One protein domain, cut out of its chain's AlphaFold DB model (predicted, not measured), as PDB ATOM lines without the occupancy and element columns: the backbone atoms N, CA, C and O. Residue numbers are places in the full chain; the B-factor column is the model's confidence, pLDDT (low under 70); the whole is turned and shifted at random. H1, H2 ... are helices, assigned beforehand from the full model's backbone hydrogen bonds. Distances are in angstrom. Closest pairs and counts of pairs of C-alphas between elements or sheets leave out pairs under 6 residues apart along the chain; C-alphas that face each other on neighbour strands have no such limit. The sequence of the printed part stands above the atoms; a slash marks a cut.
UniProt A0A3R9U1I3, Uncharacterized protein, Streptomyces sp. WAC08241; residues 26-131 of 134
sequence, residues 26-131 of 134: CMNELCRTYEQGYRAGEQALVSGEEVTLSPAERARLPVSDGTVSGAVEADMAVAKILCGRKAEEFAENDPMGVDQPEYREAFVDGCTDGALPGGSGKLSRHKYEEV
ATOM      1  N   CYS A  26      15.514 -25.444 -32.783       87.25
ATOM      2  CA  CYS A  26      16.926 -25.831 -32.779       87.25
ATOM      3  C   CYS A  26      17.292 -26.627 -34.033       87.25
ATOM      4  O   CYS A  26      16.639 -27.622 -34.358       87.25
ATOM      5  N   MET A  27      18.354 -26.205 -34.721       86.50
ATOM      6  CA  MET A  27      18.746 -26.767 -36.021       86.50
ATOM      7  C   MET A  27      19.798 -27.884 -35.933       86.50
ATOM      8  O   MET A  27      19.903 -28.678 -36.863       86.50
ATOM      9  N   ASN A  28      20.540 -27.992 -34.827       88.69
ATOM     10  CA  ASN A  28      21.561 -29.025 -34.604       88.69
ATOM     11  C   ASN A  28      21.352 -29.741 -33.255       88.69
ATOM     12  O   ASN A  28      20.513 -29.327 -32.450       88.69
ATOM     13  N   GLU A  29      22.092 -30.830 -33.026       90.81
ATOM     14  CA  GLU A  29      21.941 -31.639 -31.809       90.81
ATOM     15  C   GLU A  29      22.387 -30.893 -30.544       90.81
ATOM     16  O   GLU A  29      21.669 -30.936 -29.553       90.81
ATOM     17  N   LEU A  30      23.482 -30.122 -30.582       92.06
ATOM     18  CA  LEU A  30      23.943 -29.341 -29.421       92.06
ATOM     19  C   LEU A  30      22.878 -28.350 -28.925       92.06
ATOM     20  O   LEU A  30      22.625 -28.253 -27.727       92.06
ATOM     21  N   CYS A  31      22.190 -27.664 -29.840       93.00
ATOM     22  CA  CYS A  31      21.073 -26.786 -29.505       93.00
ATOM     23  C   CYS A  31      19.914 -27.579 -28.883       93.00
ATOM     24  O   CYS A  31      19.306 -27.131 -27.913       93.00
ATOM     25  N   ARG A  32      19.607 -28.781 -29.388       91.88
ATOM     26  CA  ARG A  32      18.555 -29.624 -28.793       91.88
ATOM     27  C   ARG A  32      18.928 -30.111 -27.397       91.88
ATOM     28  O   ARG A  32      18.058 -30.129 -26.529       91.88
ATOM     29  N   THR A  33      20.190 -30.455 -27.166       94.00
ATOM     30  CA  THR A  33      20.702 -30.817 -25.841       94.00
ATOM     31  C   THR A  33      20.637 -29.633 -24.882       94.00
ATOM     32  O   THR A  33      20.187 -29.790 -23.747       94.00
ATOM     33  N   TYR A  34      20.957 -28.428 -25.355       93.69
ATOM     34  CA  TYR A  34      20.715 -27.197 -24.608       93.69
ATOM     35  C   TYR A  34      19.230 -27.027 -24.237       93.69
ATOM     36  O   TYR A  34      18.903 -26.804 -23.076       93.69
ATOM     37  N   GLU A  35      18.299 -27.204 -25.178       92.50
ATOM     38  CA  GLU A  35      16.850 -27.113 -24.912       92.50
ATOM     39  C   GLU A  35      16.336 -28.205 -23.961       92.50
ATOM     40  O   GLU A  35      15.360 -28.017 -23.230       92.50
ATOM     41  N   GLN A  36      16.958 -29.383 -23.975       93.38
ATOM     42  CA  GLN A  36      16.675 -30.437 -23.007       93.38
ATOM     43  C   GLN A  36      17.120 -30.018 -21.605       93.38
ATOM     44  O   GLN A  36      16.327 -30.128 -20.670       93.38
ATOM     45  N   GLY A  37      18.335 -29.474 -21.484       94.19
ATOM     46  CA  GLY A  37      18.829 -28.874 -20.252       94.19
ATOM     47  C   GLY A  37      17.891 -27.782 -19.749       94.19
ATOM     48  O   GLY A  37      17.433 -27.849 -18.613       94.19
ATOM     49  N   TYR A  38      17.524 -26.830 -20.612       93.75
ATOM     50  CA  TYR A  38      16.640 -25.708 -20.278       93.75
ATOM     51  C   TYR A  38      15.323 -26.158 -19.656       93.75
ATOM     52  O   TYR A  38      14.962 -25.696 -18.577       93.75
ATOM     53  N   ARG A  39      14.658 -27.143 -20.266       92.38
ATOM     54  CA  ARG A  39      13.422 -27.715 -19.715       92.38
ATOM     55  C   ARG A  39      13.636 -28.404 -18.369       92.38
ATOM     56  O   ARG A  39      12.768 -28.312 -17.507       92.38
ATOM     57  N   ALA A  40      14.769 -29.078 -18.174       93.56
ATOM     58  CA  ALA A  40      15.099 -29.697 -16.892       93.56
ATOM     59  C   ALA A  40      15.316 -28.644 -15.788       93.56
ATOM     60  O   ALA A  40      14.866 -28.839 -14.658       93.56
ATOM     61  N   GLY A  41      15.957 -27.521 -16.126       92.69
ATOM     62  CA  GLY A  41      16.118 -26.367 -15.242       92.69
ATOM     63  C   GLY A  41      14.786 -25.700 -14.896       92.69
ATOM     64  O   GLY A  41      14.480 -25.529 -13.717       92.69
ATOM     65  N   GLU A  42      13.956 -25.405 -15.904       92.00
ATOM     66  CA  GLU A  42      12.613 -24.842 -15.700       92.00
ATOM     67  C   GLU A  42      11.757 -25.750 -14.819       92.00
ATOM     68  O   GLU A  42      11.082 -25.285 -13.904       92.00
ATOM     69  N   GLN A  43      11.793 -27.062 -15.065       91.69
ATOM     70  CA  GLN A  43      11.036 -28.015 -14.268       91.69
ATOM     71  C   GLN A  43      11.493 -28.014 -12.807       91.69
ATOM     72  O   GLN A  43      10.643 -28.036 -11.916       91.69
ATOM     73  N   ALA A  44      12.801 -27.974 -12.546       89.50
ATOM     74  CA  ALA A  44      13.320 -27.884 -11.184       89.50
ATOM     75  C   ALA A  44      12.869 -26.596 -10.483       89.50
ATOM     76  O   ALA A  44      12.420 -26.639  -9.337       89.50
ATOM     77  N   LEU A  45      12.907 -25.467 -11.195       88.06
ATOM     78  CA  LEU A  45      12.442 -24.184 -10.676       88.06
ATOM     79  C   LEU A  45      10.936 -24.204 -10.365       88.06
ATOM     80  O   LEU A  45      10.521 -23.816  -9.275       88.06
ATOM     81  N   VAL A  46      10.113 -24.687 -11.300       87.81
ATOM     82  CA  VAL A  46       8.645 -24.719 -11.175       87.81
ATOM     83  C   VAL A  46       8.179 -25.710 -10.109       87.81
ATOM     84  O   VAL A  46       7.219 -25.439  -9.392       87.81
ATOM     85  N   SER A  47       8.844 -26.862  -9.997       89.19
ATOM     86  CA  SER A  47       8.525 -27.873  -8.982       89.19
ATOM     87  C   SER A  47       9.013 -27.506  -7.579       89.19
ATOM     88  O   SER A  47       8.598 -28.153  -6.618       89.19
ATOM     89  N   GLY A  48       9.849 -26.470  -7.451       84.38
ATOM     90  CA  GLY A  48      10.476 -26.105  -6.184       84.38
ATOM     91  C   GLY A  48      11.440 -27.183  -5.692       84.38
ATOM     92  O   GLY A  48      11.442 -27.502  -4.506       84.38
ATOM     93  N   GLU A  49      12.211 -27.789  -6.601       86.06
ATOM     94  CA  GLU A  49      13.139 -28.871  -6.270       86.06
ATOM     95  C   GLU A  49      14.180 -28.401  -5.241       86.06
ATOM     96  O   GLU A  49      14.997 -27.513  -5.502       86.06
ATOM     97  N   GLU A  50      14.156 -28.996  -4.046       84.50
ATOM     98  CA  GLU A  50      15.088 -28.642  -2.979       84.50
ATOM     99  C   GLU A  50      16.463 -29.279  -3.209       84.50
ATOM    100  O   GLU A  50      16.626 -30.501  -3.241       84.50
ATOM    101  N   VAL A  51      17.497 -28.442  -3.287       83.25
ATOM    102  CA  VAL A  51      18.875 -28.906  -3.456       83.25
ATOM    103  C   VAL A  51      19.536 -29.088  -2.094       83.25
ATOM    104  O   VAL A  51      19.980 -28.135  -1.454       83.25
ATOM    105  N   THR A  52      19.678 -30.340  -1.656       88.38
ATOM    106  CA  THR A  52      20.513 -30.639  -0.485       88.38
ATOM    107  C   THR A  52      21.989 -30.624  -0.881       88.38
ATOM    108  O   THR A  52      22.465 -31.473  -1.642       88.38
ATOM    109  N   LEU A  53      22.728 -29.651  -0.346       87.25
ATOM    110  CA  LEU A  53      24.160 -29.489  -0.583       87.25
ATOM    111  C   LEU A  53      24.987 -30.238   0.463       87.25
ATOM    112  O   LEU A  53      24.766 -30.090   1.674       87.25
ATOM    113  N   SER A  54      25.986 -30.985  -0.002       89.44
ATOM    114  CA  SER A  54      27.032 -31.562   0.840       89.44
ATOM    115  C   SER A  54      27.898 -30.461   1.480       89.44
ATOM    116  O   SER A  54      27.924 -29.325   0.996       89.44
ATOM    117  N   PRO A  55      28.654 -30.764   2.553       90.88
ATOM    118  CA  PRO A  55      29.565 -29.788   3.156       90.88
ATOM    119  C   PRO A  55      30.585 -29.207   2.164       90.88
ATOM    120  O   PRO A  55      30.877 -28.016   2.216       90.88
ATOM    121  N   ALA A  56      31.089 -30.029   1.238       88.94
ATOM    122  CA  ALA A  56      32.056 -29.599   0.229       88.94
ATOM    123  C   ALA A  56      31.439 -28.645  -0.805       88.94
ATOM    124  O   ALA A  56      32.088 -27.687  -1.212       88.94
ATOM    125  N   GLU A  57      30.190 -28.878  -1.211       89.31
ATOM    126  CA  GLU A  57      29.468 -27.991  -2.132       89.31
ATOM    127  C   GLU A  57      29.104 -26.667  -1.463       89.31
ATOM    128  O   GLU A  57      29.325 -25.612  -2.050       89.31
ATOM    129  N   ARG A  58      28.637 -26.696  -0.206       86.69
ATOM    130  CA  ARG A  58      28.360 -25.463   0.552       86.69
ATOM    131  C   ARG A  58      29.598 -24.593   0.706       86.69
ATOM    132  O   ARG A  58      29.496 -23.381   0.584       86.69
ATOM    133  N   ALA A  59      30.760 -25.199   0.943       87.12
ATOM    134  CA  ALA A  59      32.019 -24.467   1.068       87.12
ATOM    135  C   ALA A  59      32.467 -23.787  -0.240       87.12
ATOM    136  O   ALA A  59      33.330 -22.913  -0.199       87.12
ATOM    137  N   ARG A  60      31.912 -24.192  -1.391       86.75
ATOM    138  CA  ARG A  60      32.188 -23.599  -2.710       86.75
ATOM    139  C   ARG A  60      31.188 -22.516  -3.105       86.75
ATOM    140  O   ARG A  60      31.420 -21.849  -4.110       86.75
ATOM    141  N   LEU A  61      30.089 -22.356  -2.366       87.94
ATOM    142  CA  LEU A  61      29.148 -21.278  -2.635       87.94
ATOM    143  C   LEU A  61      29.796 -19.926  -2.317       87.94
ATOM    144  O   LEU A  61      30.482 -19.807  -1.295       87.94
ATOM    145  N   PRO A  62      29.576 -18.899  -3.154       86.06
ATOM    146  CA  PRO A  62      30.002 -17.553  -2.823       86.06
ATOM    147  C   PRO A  62      29.267 -17.092  -1.559       86.06
ATOM    148  O   PRO A  62      28.073 -17.338  -1.373       86.06
ATOM    149  N   VAL A  63      30.001 -16.438  -0.661       81.38
ATOM    150  CA  VAL A  63      29.412 -15.831   0.532       81.38
ATOM    151  C   VAL A  63      28.722 -14.551   0.087       81.38
ATOM    152  O   VAL A  63      29.389 -13.644  -0.406       81.38
ATOM    153  N   SER A  64      27.401 -14.475   0.258       76.62
ATOM    154  CA  SER A  64      26.668 -13.237  -0.007       76.62
ATOM    155  C   SER A  64      27.234 -12.116   0.865       76.62
ATOM    156  O   SER A  64      27.304 -12.228   2.089       76.62
ATOM    157  N   ASP A  65      27.624 -11.023   0.224       81.81
ATOM    158  CA  ASP A  65      28.072  -9.783   0.859       81.81
ATOM    159  C   ASP A  65      26.893  -8.904   1.330       81.81
ATOM    160  O   ASP A  65      27.083  -7.762   1.751       81.81
ATOM    161  N   GLY A  66      25.664  -9.433   1.265       82.75
ATOM    162  CA  GLY A  66      24.426  -8.719   1.573       82.75
ATOM    163  C   GLY A  66      23.918  -7.836   0.430       82.75
ATOM    164  O   GLY A  66      22.894  -7.172   0.593       82.75
ATOM    165  N   THR A  67      24.597  -7.820  -0.721       89.88
ATOM    166  CA  THR A  67      24.132  -7.117  -1.918       89.88
ATOM    167  C   THR A  67      23.243  -8.008  -2.783       89.88
ATOM    168  O   THR A  67      23.259  -9.238  -2.693       89.88
ATOM    169  N   VAL A  68      22.478  -7.374  -3.674       85.69
ATOM    170  CA  VAL A  68      21.687  -8.084  -4.690       85.69
ATOM    171  C   VAL A  68      22.597  -8.904  -5.607       85.69
ATOM    172  O   VAL A  68      22.279 -10.046  -5.910       85.69
ATOM    173  N   SER A  69      23.750  -8.358  -6.002       85.75
ATOM    174  CA  SER A  69      24.725  -9.068  -6.838       85.75
ATOM    175  C   SER A  69      25.249 -10.328  -6.149       85.75
ATOM    176  O   SER A  69      25.237 -11.391  -6.758       85.75
ATOM    177  N   GLY A  70      25.605 -10.241  -4.864       85.31
ATOM    178  CA  GLY A  70      26.044 -11.402  -4.091       85.31
ATOM    179  C   GLY A  70      24.952 -12.462  -3.908       85.31
ATOM    180  O   GLY A  70      25.250 -13.654  -3.895       85.31
ATOM    181  N   ALA A  71      23.681 -12.059  -3.794       85.19
ATOM    182  CA  ALA A  71      22.556 -12.998  -3.766       85.19
ATOM    183  C   ALA A  71      22.378 -13.718  -5.115       85.19
ATOM    184  O   ALA A  71      22.288 -14.942  -5.145       85.19
ATOM    185  N   VAL A  72      22.426 -12.982  -6.230       85.00
ATOM    186  CA  VAL A  72      22.335 -13.560  -7.584       85.00
ATOM    187  C   VAL A  72      23.490 -14.526  -7.857       85.00
ATOM    188  O   VAL A  72      23.273 -15.602  -8.406       85.00
ATOM    189  N   GLU A  73      24.713 -14.186  -7.452       87.12
ATOM    190  CA  GLU A  73      25.870 -15.076  -7.599       87.12
ATOM    191  C   GLU A  73      25.714 -16.374  -6.795       87.12
ATOM    192  O   GLU A  73      26.070 -17.450  -7.285       87.12
ATOM    193  N   ALA A  74      25.158 -16.292  -5.581       86.06
ATOM    194  CA  ALA A  74      24.854 -17.465  -4.768       86.06
ATOM    195  C   ALA A  74      23.779 -18.345  -5.420       86.06
ATOM    196  O   ALA A  74      23.986 -19.554  -5.541       86.06
ATOM    197  N   ASP A  75      22.693 -17.749  -5.917       86.31
ATOM    198  CA  ASP A  75      21.626 -18.467  -6.622       86.31
ATOM    199  C   ASP A  75      22.155 -19.141  -7.900       86.31
ATOM    200  O   ASP A  75      21.900 -20.322  -8.143       86.31
ATOM    201  N   MET A  76      22.992 -18.442  -8.676       88.00
ATOM    202  CA  MET A  76      23.673 -19.010  -9.843       88.00
ATOM    203  C   MET A  76      24.588 -20.180  -9.480       88.00
ATOM    204  O   MET A  76      24.656 -21.162 -10.219       88.00
ATOM    205  N   ALA A  77      25.315 -20.099  -8.366       90.00
ATOM    206  CA  ALA A  77      26.176 -21.188  -7.921       90.00
ATOM    207  C   ALA A  77      25.361 -22.426  -7.511       90.00
ATOM    208  O   ALA A  77      25.742 -23.546  -7.857       90.00
ATOM    209  N   VAL A  78      24.220 -22.238  -6.839       89.75
ATOM    210  CA  VAL A  78      23.294 -23.330  -6.497       89.75
ATOM    211  C   VAL A  78      22.701 -23.962  -7.758       89.75
ATOM    212  O   VAL A  78      22.739 -25.187  -7.891       89.75
ATOM    213  N   ALA A  79      22.233 -23.150  -8.712       90.62
ATOM    214  CA  ALA A  79      21.714 -23.629  -9.993       90.62
ATOM    215  C   ALA A  79      22.759 -24.459 -10.755       90.62
ATOM    216  O   ALA A  79      22.459 -25.554 -11.225       90.62
ATOM    217  N   LYS A  80      24.021 -24.010 -10.795       91.25
ATOM    218  CA  LYS A  80      25.121 -24.766 -11.419       91.25
ATOM    219  C   LYS A  80      25.374 -26.116 -10.753       91.25
ATOM    220  O   LYS A  80      25.650 -27.087 -11.451       91.25
ATOM    221  N   ILE A  81      25.289 -26.200  -9.424       91.75
ATOM    222  CA  ILE A  81      25.452 -27.474  -8.705       91.75
ATOM    223  C   ILE A  81      24.318 -28.435  -9.067       91.75
ATOM    224  O   ILE A  81      24.581 -29.583  -9.425       91.75
ATOM    225  N   LEU A  82      23.072 -27.960  -9.025       92.62
ATOM    226  CA  LEU A  82      21.905 -28.741  -9.432       92.62
ATOM    227  C   LEU A  82      22.042 -29.242 -10.874       92.62
ATOM    228  O   LEU A  82      21.905 -30.434 -11.136       92.62
ATOM    229  N   CYS A  83      22.362 -28.345 -11.800       93.69
ATOM    230  CA  CYS A  83      22.487 -28.673 -13.213       93.69
ATOM    231  C   CYS A  83      23.682 -29.577 -13.513       93.69
ATOM    232  O   CYS A  83      23.598 -30.402 -14.417       93.69
ATOM    233  N   GLY A  84      24.753 -29.501 -12.721       92.69
ATOM    234  CA  GLY A  84      25.847 -30.466 -12.766       92.69
ATOM    235  C   GLY A  84      25.383 -31.889 -12.445       92.69
ATOM    236  O   GLY A  84      25.738 -32.810 -13.178       92.69
ATOM    237  N   ARG A  85      24.539 -32.060 -11.416       92.25
ATOM    238  CA  ARG A  85      23.948 -33.363 -11.051       92.25
ATOM    239  C   ARG A  85      22.973 -33.860 -12.118       92.25
ATOM    240  O   ARG A  85      23.074 -34.997 -12.559       92.25
ATOM    241  N   LYS A  86      22.094 -32.990 -12.622       92.31
ATOM    242  CA  LYS A  86      21.187 -33.349 -13.726       92.31
ATOM    243  C   LYS A  86      21.933 -33.701 -15.014       92.31
ATOM    244  O   LYS A  86      21.462 -34.524 -15.786       92.31
ATOM    245  N   ALA A  87      23.101 -33.106 -15.254       92.00
ATOM    246  CA  ALA A  87      23.944 -33.470 -16.386       92.00
ATOM    247  C   ALA A  87      24.582 -34.862 -16.224       92.00
ATOM    248  O   ALA A  87      24.838 -35.527 -17.224       92.00
ATOM    249  N   GLU A  88      24.830 -35.311 -14.989       90.31
ATOM    250  CA  GLU A  88      25.232 -36.696 -14.708       90.31
ATOM    251  C   GLU A  88      24.073 -37.655 -14.983       90.31
ATOM    252  O   GLU A  88      24.258 -38.614 -15.725       90.31
ATOM    253  N   GLU A  89      22.861 -37.336 -14.516       89.94
ATOM    254  CA  GLU A  89      21.648 -38.103 -14.842       89.94
ATOM    255  C   GLU A  89      21.394 -38.156 -16.359       89.94
ATOM    256  O   GLU A  89      21.013 -39.194 -16.900       89.94
ATOM    257  N   PHE A  90      21.621 -37.049 -17.070       88.12
ATOM    258  CA  PHE A  90      21.553 -37.008 -18.528       88.12
ATOM    259  C   PHE A  90      22.575 -37.957 -19.160       88.12
ATOM    260  O   PHE A  90      22.191 -38.782 -19.983       88.12
ATOM    261  N   ALA A  91      23.843 -37.894 -18.747       87.44
ATOM    262  CA  ALA A  91      24.892 -38.764 -19.273       87.44
ATOM    263  C   ALA A  91      24.628 -40.253 -18.973       87.44
ATOM    264  O   ALA A  91      24.904 -41.110 -19.802       87.44
ATOM    265  N   GLU A  92      24.036 -40.587 -17.828       85.75
ATOM    266  CA  GLU A  92      23.651 -41.972 -17.522       85.75
ATOM    267  C   GLU A  92      22.578 -42.521 -18.478       85.75
ATOM    268  O   GLU A  92      22.550 -43.724 -18.749       85.75
ATOM    269  N   ASN A  93      21.707 -41.652 -19.001       82.88
ATOM    270  CA  ASN A  93      20.584 -42.028 -19.862       82.88
ATOM    271  C   ASN A  93      20.828 -41.769 -21.362       82.88
ATOM    272  O   ASN A  93      20.068 -42.272 -22.190       82.88
ATOM    273  N   ASP A  94      21.869 -41.012 -21.718       79.94
ATOM    274  CA  ASP A  94      22.219 -40.643 -23.090       79.94
ATOM    275  C   ASP A  94      23.733 -40.825 -23.343       79.94
ATOM    276  O   ASP A  94      24.547 -40.089 -22.774       79.94
ATOM    277  N   PRO A  95      24.142 -41.757 -24.235       74.69
ATOM    278  CA  PRO A  95      25.550 -41.979 -24.576       74.69
ATOM    279  C   PRO A  95      26.274 -40.715 -25.054       74.69
ATOM    280  O   PRO A  95      27.477 -40.571 -24.836       74.69
ATOM    281  N   MET A  96      25.558 -39.765 -25.671       73.00
ATOM    282  CA  MET A  96      26.153 -38.513 -26.139       73.00
ATOM    283  C   MET A  96      26.672 -37.659 -24.979       73.00
ATOM    284  O   MET A  96      27.707 -37.015 -25.122       73.00
ATOM    285  N   GLY A  97      26.008 -37.691 -23.819       70.31
ATOM    286  CA  GLY A  97      26.458 -36.986 -22.616       70.31
ATOM    287  C   GLY A  97      27.695 -37.605 -21.956       70.31
ATOM    288  O   GLY A  97      28.390 -36.914 -21.207       70.31
ATOM    289  N   VAL A  98      27.985 -38.881 -22.236       74.00
ATOM    290  CA  VAL A  98      29.175 -39.596 -21.742       74.00
ATOM    291  C   VAL A  98      30.376 -39.347 -22.645       74.00
ATOM    292  O   VAL A  98      31.454 -39.005 -22.161       74.00
ATOM    293  N   ASP A  99      30.185 -39.518 -23.953       79.12
ATOM    294  CA  ASP A  99      31.288 -39.595 -24.911       79.12
ATOM    295  C   ASP A  99      31.705 -38.225 -25.468       79.12
ATOM    296  O   ASP A  99      32.816 -38.086 -25.985       79.12
ATOM    297  N   GLN A 100      30.839 -37.209 -25.367       85.56
ATOM    298  CA  GLN A 100      31.059 -35.887 -25.958       85.56
ATOM    299  C   GLN A 100      30.849 -34.766 -24.922       85.56
ATOM    300  O   GLN A 100      29.710 -34.397 -24.610       85.56
ATOM    301  N   PRO A 101      31.939 -34.188 -24.376       87.88
ATOM    302  CA  PRO A 101      31.870 -33.141 -23.357       87.88
ATOM    303  C   PRO A 101      31.041 -31.916 -23.767       87.88
ATOM    304  O   PRO A 101      30.430 -31.286 -22.905       87.88
ATOM    305  N   GLU A 102      30.975 -31.602 -25.063       90.31
ATOM    306  CA  GLU A 102      30.252 -30.439 -25.587       90.31
ATOM    307  C   GLU A 102      28.738 -30.565 -25.366       90.31
ATOM    308  O   GLU A 102      28.050 -29.572 -25.134       90.31
ATOM    309  N   TYR A 103      28.212 -31.792 -25.384       90.88
ATOM    310  CA  TYR A 103      26.798 -32.073 -25.127       90.88
ATOM    311  C   TYR A 103      26.473 -31.926 -23.646       90.88
ATOM    312  O   TYR A 103      25.446 -31.353 -23.283       90.88
ATOM    313  N   ARG A 104      27.377 -32.381 -22.774       90.56
ATOM    314  CA  ARG A 104      27.241 -32.173 -21.332       90.56
ATOM    315  C   ARG A 104      27.290 -30.684 -20.986       90.56
ATOM    316  O   ARG A 104      26.485 -30.229 -20.180       90.56
ATOM    317  N   GLU A 105      28.187 -29.925 -21.612       92.75
ATOM    318  CA  GLU A 105      28.256 -28.469 -21.453       92.75
ATOM    319  C   GLU A 105      26.971 -27.789 -21.940       92.75
ATOM    320  O   GLU A 105      26.371 -27.025 -21.186       92.75
ATOM    321  N   ALA A 106      26.494 -28.128 -23.144       93.69
ATOM    322  CA  ALA A 106      25.243 -27.598 -23.684       93.69
ATOM    323  C   ALA A 106      24.055 -27.855 -22.751       93.69
ATOM    324  O   ALA A 106      23.263 -26.947 -22.491       93.69
ATOM    325  N   PHE A 107      23.959 -29.066 -22.194       95.00
ATOM    326  CA  PHE A 107      22.931 -29.409 -21.219       95.00
ATOM    327  C   PHE A 107      23.032 -28.554 -19.948       95.00
ATOM    328  O   PHE A 107      22.021 -28.026 -19.483       95.00
ATOM    329  N   VAL A 108      24.232 -28.404 -19.375       95.00
ATOM    330  CA  VAL A 108      24.447 -27.621 -18.144       95.00
ATOM    331  C   VAL A 108      24.104 -26.149 -18.358       95.00
ATOM    332  O   VAL A 108      23.421 -25.565 -17.512       95.00
ATOM    333  N   ASP A 109      24.531 -25.559 -19.475       93.62
ATOM    334  CA  ASP A 109      24.228 -24.169 -19.827       93.62
ATOM    335  C   ASP A 109      22.718 -23.967 -19.988       93.62
ATOM    336  O   ASP A 109      22.151 -23.039 -19.410       93.62
ATOM    337  N   GLY A 110      22.049 -24.881 -20.698       94.12
ATOM    338  CA  GLY A 110      20.594 -24.878 -20.830       94.12
ATOM    339  C   GLY A 110      19.901 -24.949 -19.481       94.12
ATOM    340  O   GLY A 110      19.089 -24.088 -19.153       94.12
ATOM    341  N   CYS A 111      20.256 -25.945 -18.671       95.06
ATOM    342  CA  CYS A 111      19.671 -26.143 -17.351       95.06
ATOM    343  C   CYS A 111      19.871 -24.933 -16.446       95.06
ATOM    344  O   CYS A 111      18.936 -24.532 -15.759       95.06
ATOM    345  N   THR A 112      21.051 -24.314 -16.472       93.06
ATOM    346  CA  THR A 112      21.326 -23.137 -15.646       93.06
ATOM    347  C   THR A 112      20.446 -21.963 -16.069       93.06
ATOM    348  O   THR A 112      19.850 -21.325 -15.208       93.06
ATOM    349  N   ASP A 113      20.300 -21.717 -17.375       91.38
ATOM    350  CA  ASP A 113      19.416 -20.662 -17.885       91.38
ATOM    351  C   ASP A 113      17.945 -20.906 -17.496       91.38
ATOM    352  O   ASP A 113      17.237 -19.963 -17.151       91.38
ATOM    353  N   GLY A 114      17.488 -22.165 -17.503       91.06
ATOM    354  CA  GLY A 114      16.124 -22.533 -17.101       91.06
ATOM    355  C   GLY A 114      15.882 -22.519 -15.586       91.06
ATOM    356  O   GLY A 114      14.760 -22.295 -15.139       91.06
ATOM    357  N   ALA A 115      16.924 -22.742 -14.781       90.44
ATOM    358  CA  ALA A 115      16.833 -22.832 -13.323       90.44
ATOM    359  C   ALA A 115      16.912 -21.472 -12.602       90.44
ATOM    360  O   ALA A 115      16.798 -21.428 -11.376       90.44
ATOM    361  N   LEU A 116      17.123 -20.363 -13.323       85.25
ATOM    362  CA  LEU A 116      17.290 -19.039 -12.722       85.25
ATOM    363  C   LEU A 116      15.965 -18.255 -12.643       85.25
ATOM    364  O   LEU A 116      15.417 -17.861 -13.678       85.25
ATOM    365  N   PRO A 117      15.468 -17.929 -11.432       63.34
ATOM    366  CA  PRO A 117      14.278 -17.102 -11.266       63.34
ATOM    367  C   PRO A 117      14.559 -15.667 -11.736       63.34
ATOM    368  O   PRO A 117      15.230 -14.891 -11.064       63.34
ATOM    369  N   GLY A 118      14.047 -15.307 -12.916       60.84
ATOM    370  CA  GLY A 118      14.196 -13.970 -13.508       60.84
ATOM    371  C   GLY A 118      15.080 -13.914 -14.758       60.84
ATOM    372  O   GLY A 118      15.081 -12.895 -15.449       60.84
ATOM    373  N   GLY A 119      15.763 -15.008 -15.106       60.06
ATOM    374  CA  GLY A 119      16.369 -15.185 -16.424       60.06
ATOM    375  C   GLY A 119      15.282 -15.505 -17.445       60.06
ATOM    376  O   GLY A 119      15.059 -16.661 -17.773       60.06
ATOM    377  N   SER A 120      14.551 -14.503 -17.937       53.97
ATOM    378  CA  SER A 120      13.454 -14.713 -18.897       53.97
ATOM    379  C   SER A 120      13.957 -15.029 -20.316       53.97
ATOM    380  O   SER A 120      13.468 -14.463 -21.298       53.97
ATOM    381  N   GLY A 121      14.982 -15.868 -20.453       72.19
ATOM    382  CA  GLY A 121      15.589 -16.128 -21.743       72.19
ATOM    383  C   GLY A 121      16.608 -17.249 -21.748       72.19
ATOM    384  O   GLY A 121      17.266 -17.555 -20.759       72.19
ATOM    385  N   LYS A 122      16.759 -17.822 -22.934       86.62
ATOM    386  CA  LYS A 122      17.767 -18.815 -23.266       86.62
ATOM    387  C   LYS A 122      19.109 -18.134 -23.566       86.62
ATOM    388  O   LYS A 122      19.520 -18.031 -24.723       86.62
ATOM    389  N   LEU A 123      19.731 -17.566 -22.530       86.75
ATOM    390  CA  LEU A 123      20.869 -16.640 -22.630       86.75
ATOM    391  C   LEU A 123      22.065 -17.240 -23.378       86.75
ATOM    392  O   LEU A 123      22.687 -16.562 -24.196       86.75
ATOM    393  N   SER A 124      22.356 -18.515 -23.143       89.19
ATOM    394  CA  SER A 124      23.507 -19.219 -23.713       89.19
ATOM    395  C   SER A 124      23.187 -19.957 -25.015       89.19
ATOM    396  O   SER A 124      24.096 -20.470 -25.661       89.19
ATOM    397  N   ARG A 125      21.924 -19.965 -25.460       87.94
ATOM    398  CA  ARG A 125      21.481 -20.727 -26.637       87.94
ATOM    399  C   ARG A 125      22.245 -20.400 -27.914       87.94
ATOM    400  O   ARG A 125      22.559 -21.305 -28.679       87.94
ATOM    401  N   HIS A 126      22.577 -19.127 -28.121       87.62
ATOM    402  CA  HIS A 126      23.304 -18.651 -29.301       87.62
ATOM    403  C   HIS A 126      24.634 -19.395 -29.532       87.62
ATOM    404  O   HIS A 126      25.010 -19.616 -30.679       87.62
ATOM    405  N   LYS A 127      25.307 -19.858 -28.465       89.38
ATOM    406  CA  LYS A 127      26.549 -20.648 -28.553       89.38
ATOM    407  C   LYS A 127      26.360 -21.957 -29.320       89.38
ATOM    408  O   LYS A 127      27.303 -22.474 -29.908       89.38
ATOM    409  N   TYR A 128      25.142 -22.490 -29.297       88.69
ATOM    410  CA  TYR A 128      24.807 -23.800 -29.840       88.69
ATOM    411  C   TYR A 128      23.997 -23.710 -31.133       88.69
ATOM    412  O   TYR A 128      23.803 -24.723 -31.787       88.69
ATOM    413  N   GLU A 129      23.545 -22.524 -31.548       83.12
ATOM    414  CA  GLU A 129      22.822 -22.339 -32.815       83.12
ATOM    415  C   GLU A 129      23.752 -22.281 -34.034       83.12
ATOM    416  O   GLU A 129      23.355 -22.692 -35.123       83.12
ATOM    417  N   GLU A 130      24.986 -21.798 -33.858       68.38
ATOM    418  CA  GLU A 130      25.921 -21.511 -34.957       68.38
ATOM    419  C   GLU A 130      26.942 -22.622 -35.232       68.38
ATOM    420  O   GLU A 130      27.748 -22.499 -36.157       68.38
ATOM    421  N   VAL A 131      26.913 -23.724 -34.474       59.00
ATOM    422  CA  VAL A 131      27.789 -24.873 -34.741       59.00
ATOM    423  C   VAL A 131      27.285 -25.580 -36.001       59.00
ATOM    424  O   VAL A 131      26.437 -26.475 -35.957       59.00
TER     425      VAL A 131
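What this domain is: This is residues 26 to 131 of the 134 residues of an uncharacterized protein of Streptomyces sp. WAC08241 (UniProt A0A3R9U1I3). A long helix, H3, makes the longest axis, and H1 and H5, side by side, pack across it. Short H6 packs on H1, and short H4 makes the corner between H3 and H5. The printed part has 106 residues with six named helices, H1 to H6 in chain order, and no named strand: all helix. It is compact, with a radius of gyration of the C-alphas of 14.0 A and spans of 42, 27 and 23 A.

Where its parts are: H3, residues 68 to 93, is 37.2 A long, from C-alpha 68 at (21.687, -8.084, -4.690). H1 has residues 29 to 47, 26.7 A; H5 101 to 115, 20.8 A; H2 55 to 58; H4 95 to 99; H6 126 to 129, ending at C-alpha 129 (22.822, -22.339, -32.815).

How they stand to each other: H3 touches H5 at a steep tilt of 48 degrees, opposite ways; the closest C-alphas, of Cys 83 and Val 108, are 5.4 A apart. H1 touches H5 at a shallow tilt of 33 degrees, only just short of steep, the same way, closest at C-alphas 37 and 111, 4.1 A. H2 is close to H3 but not clearly touching, C-alphas 57 and 81 being 7.7 A apart. In H1, H3, H4 and H5 every O i to N i+4 pair is within hydrogen-bond range; H2 and H6 are too short for one.

The domain as a whole: The farthest C-alphas, of Gly 66 and Pro 95, are 42.3 A apart. The printed part has no cut and no long link. Residues 117 to 120 and 130 to 131 have pLDDT under 70.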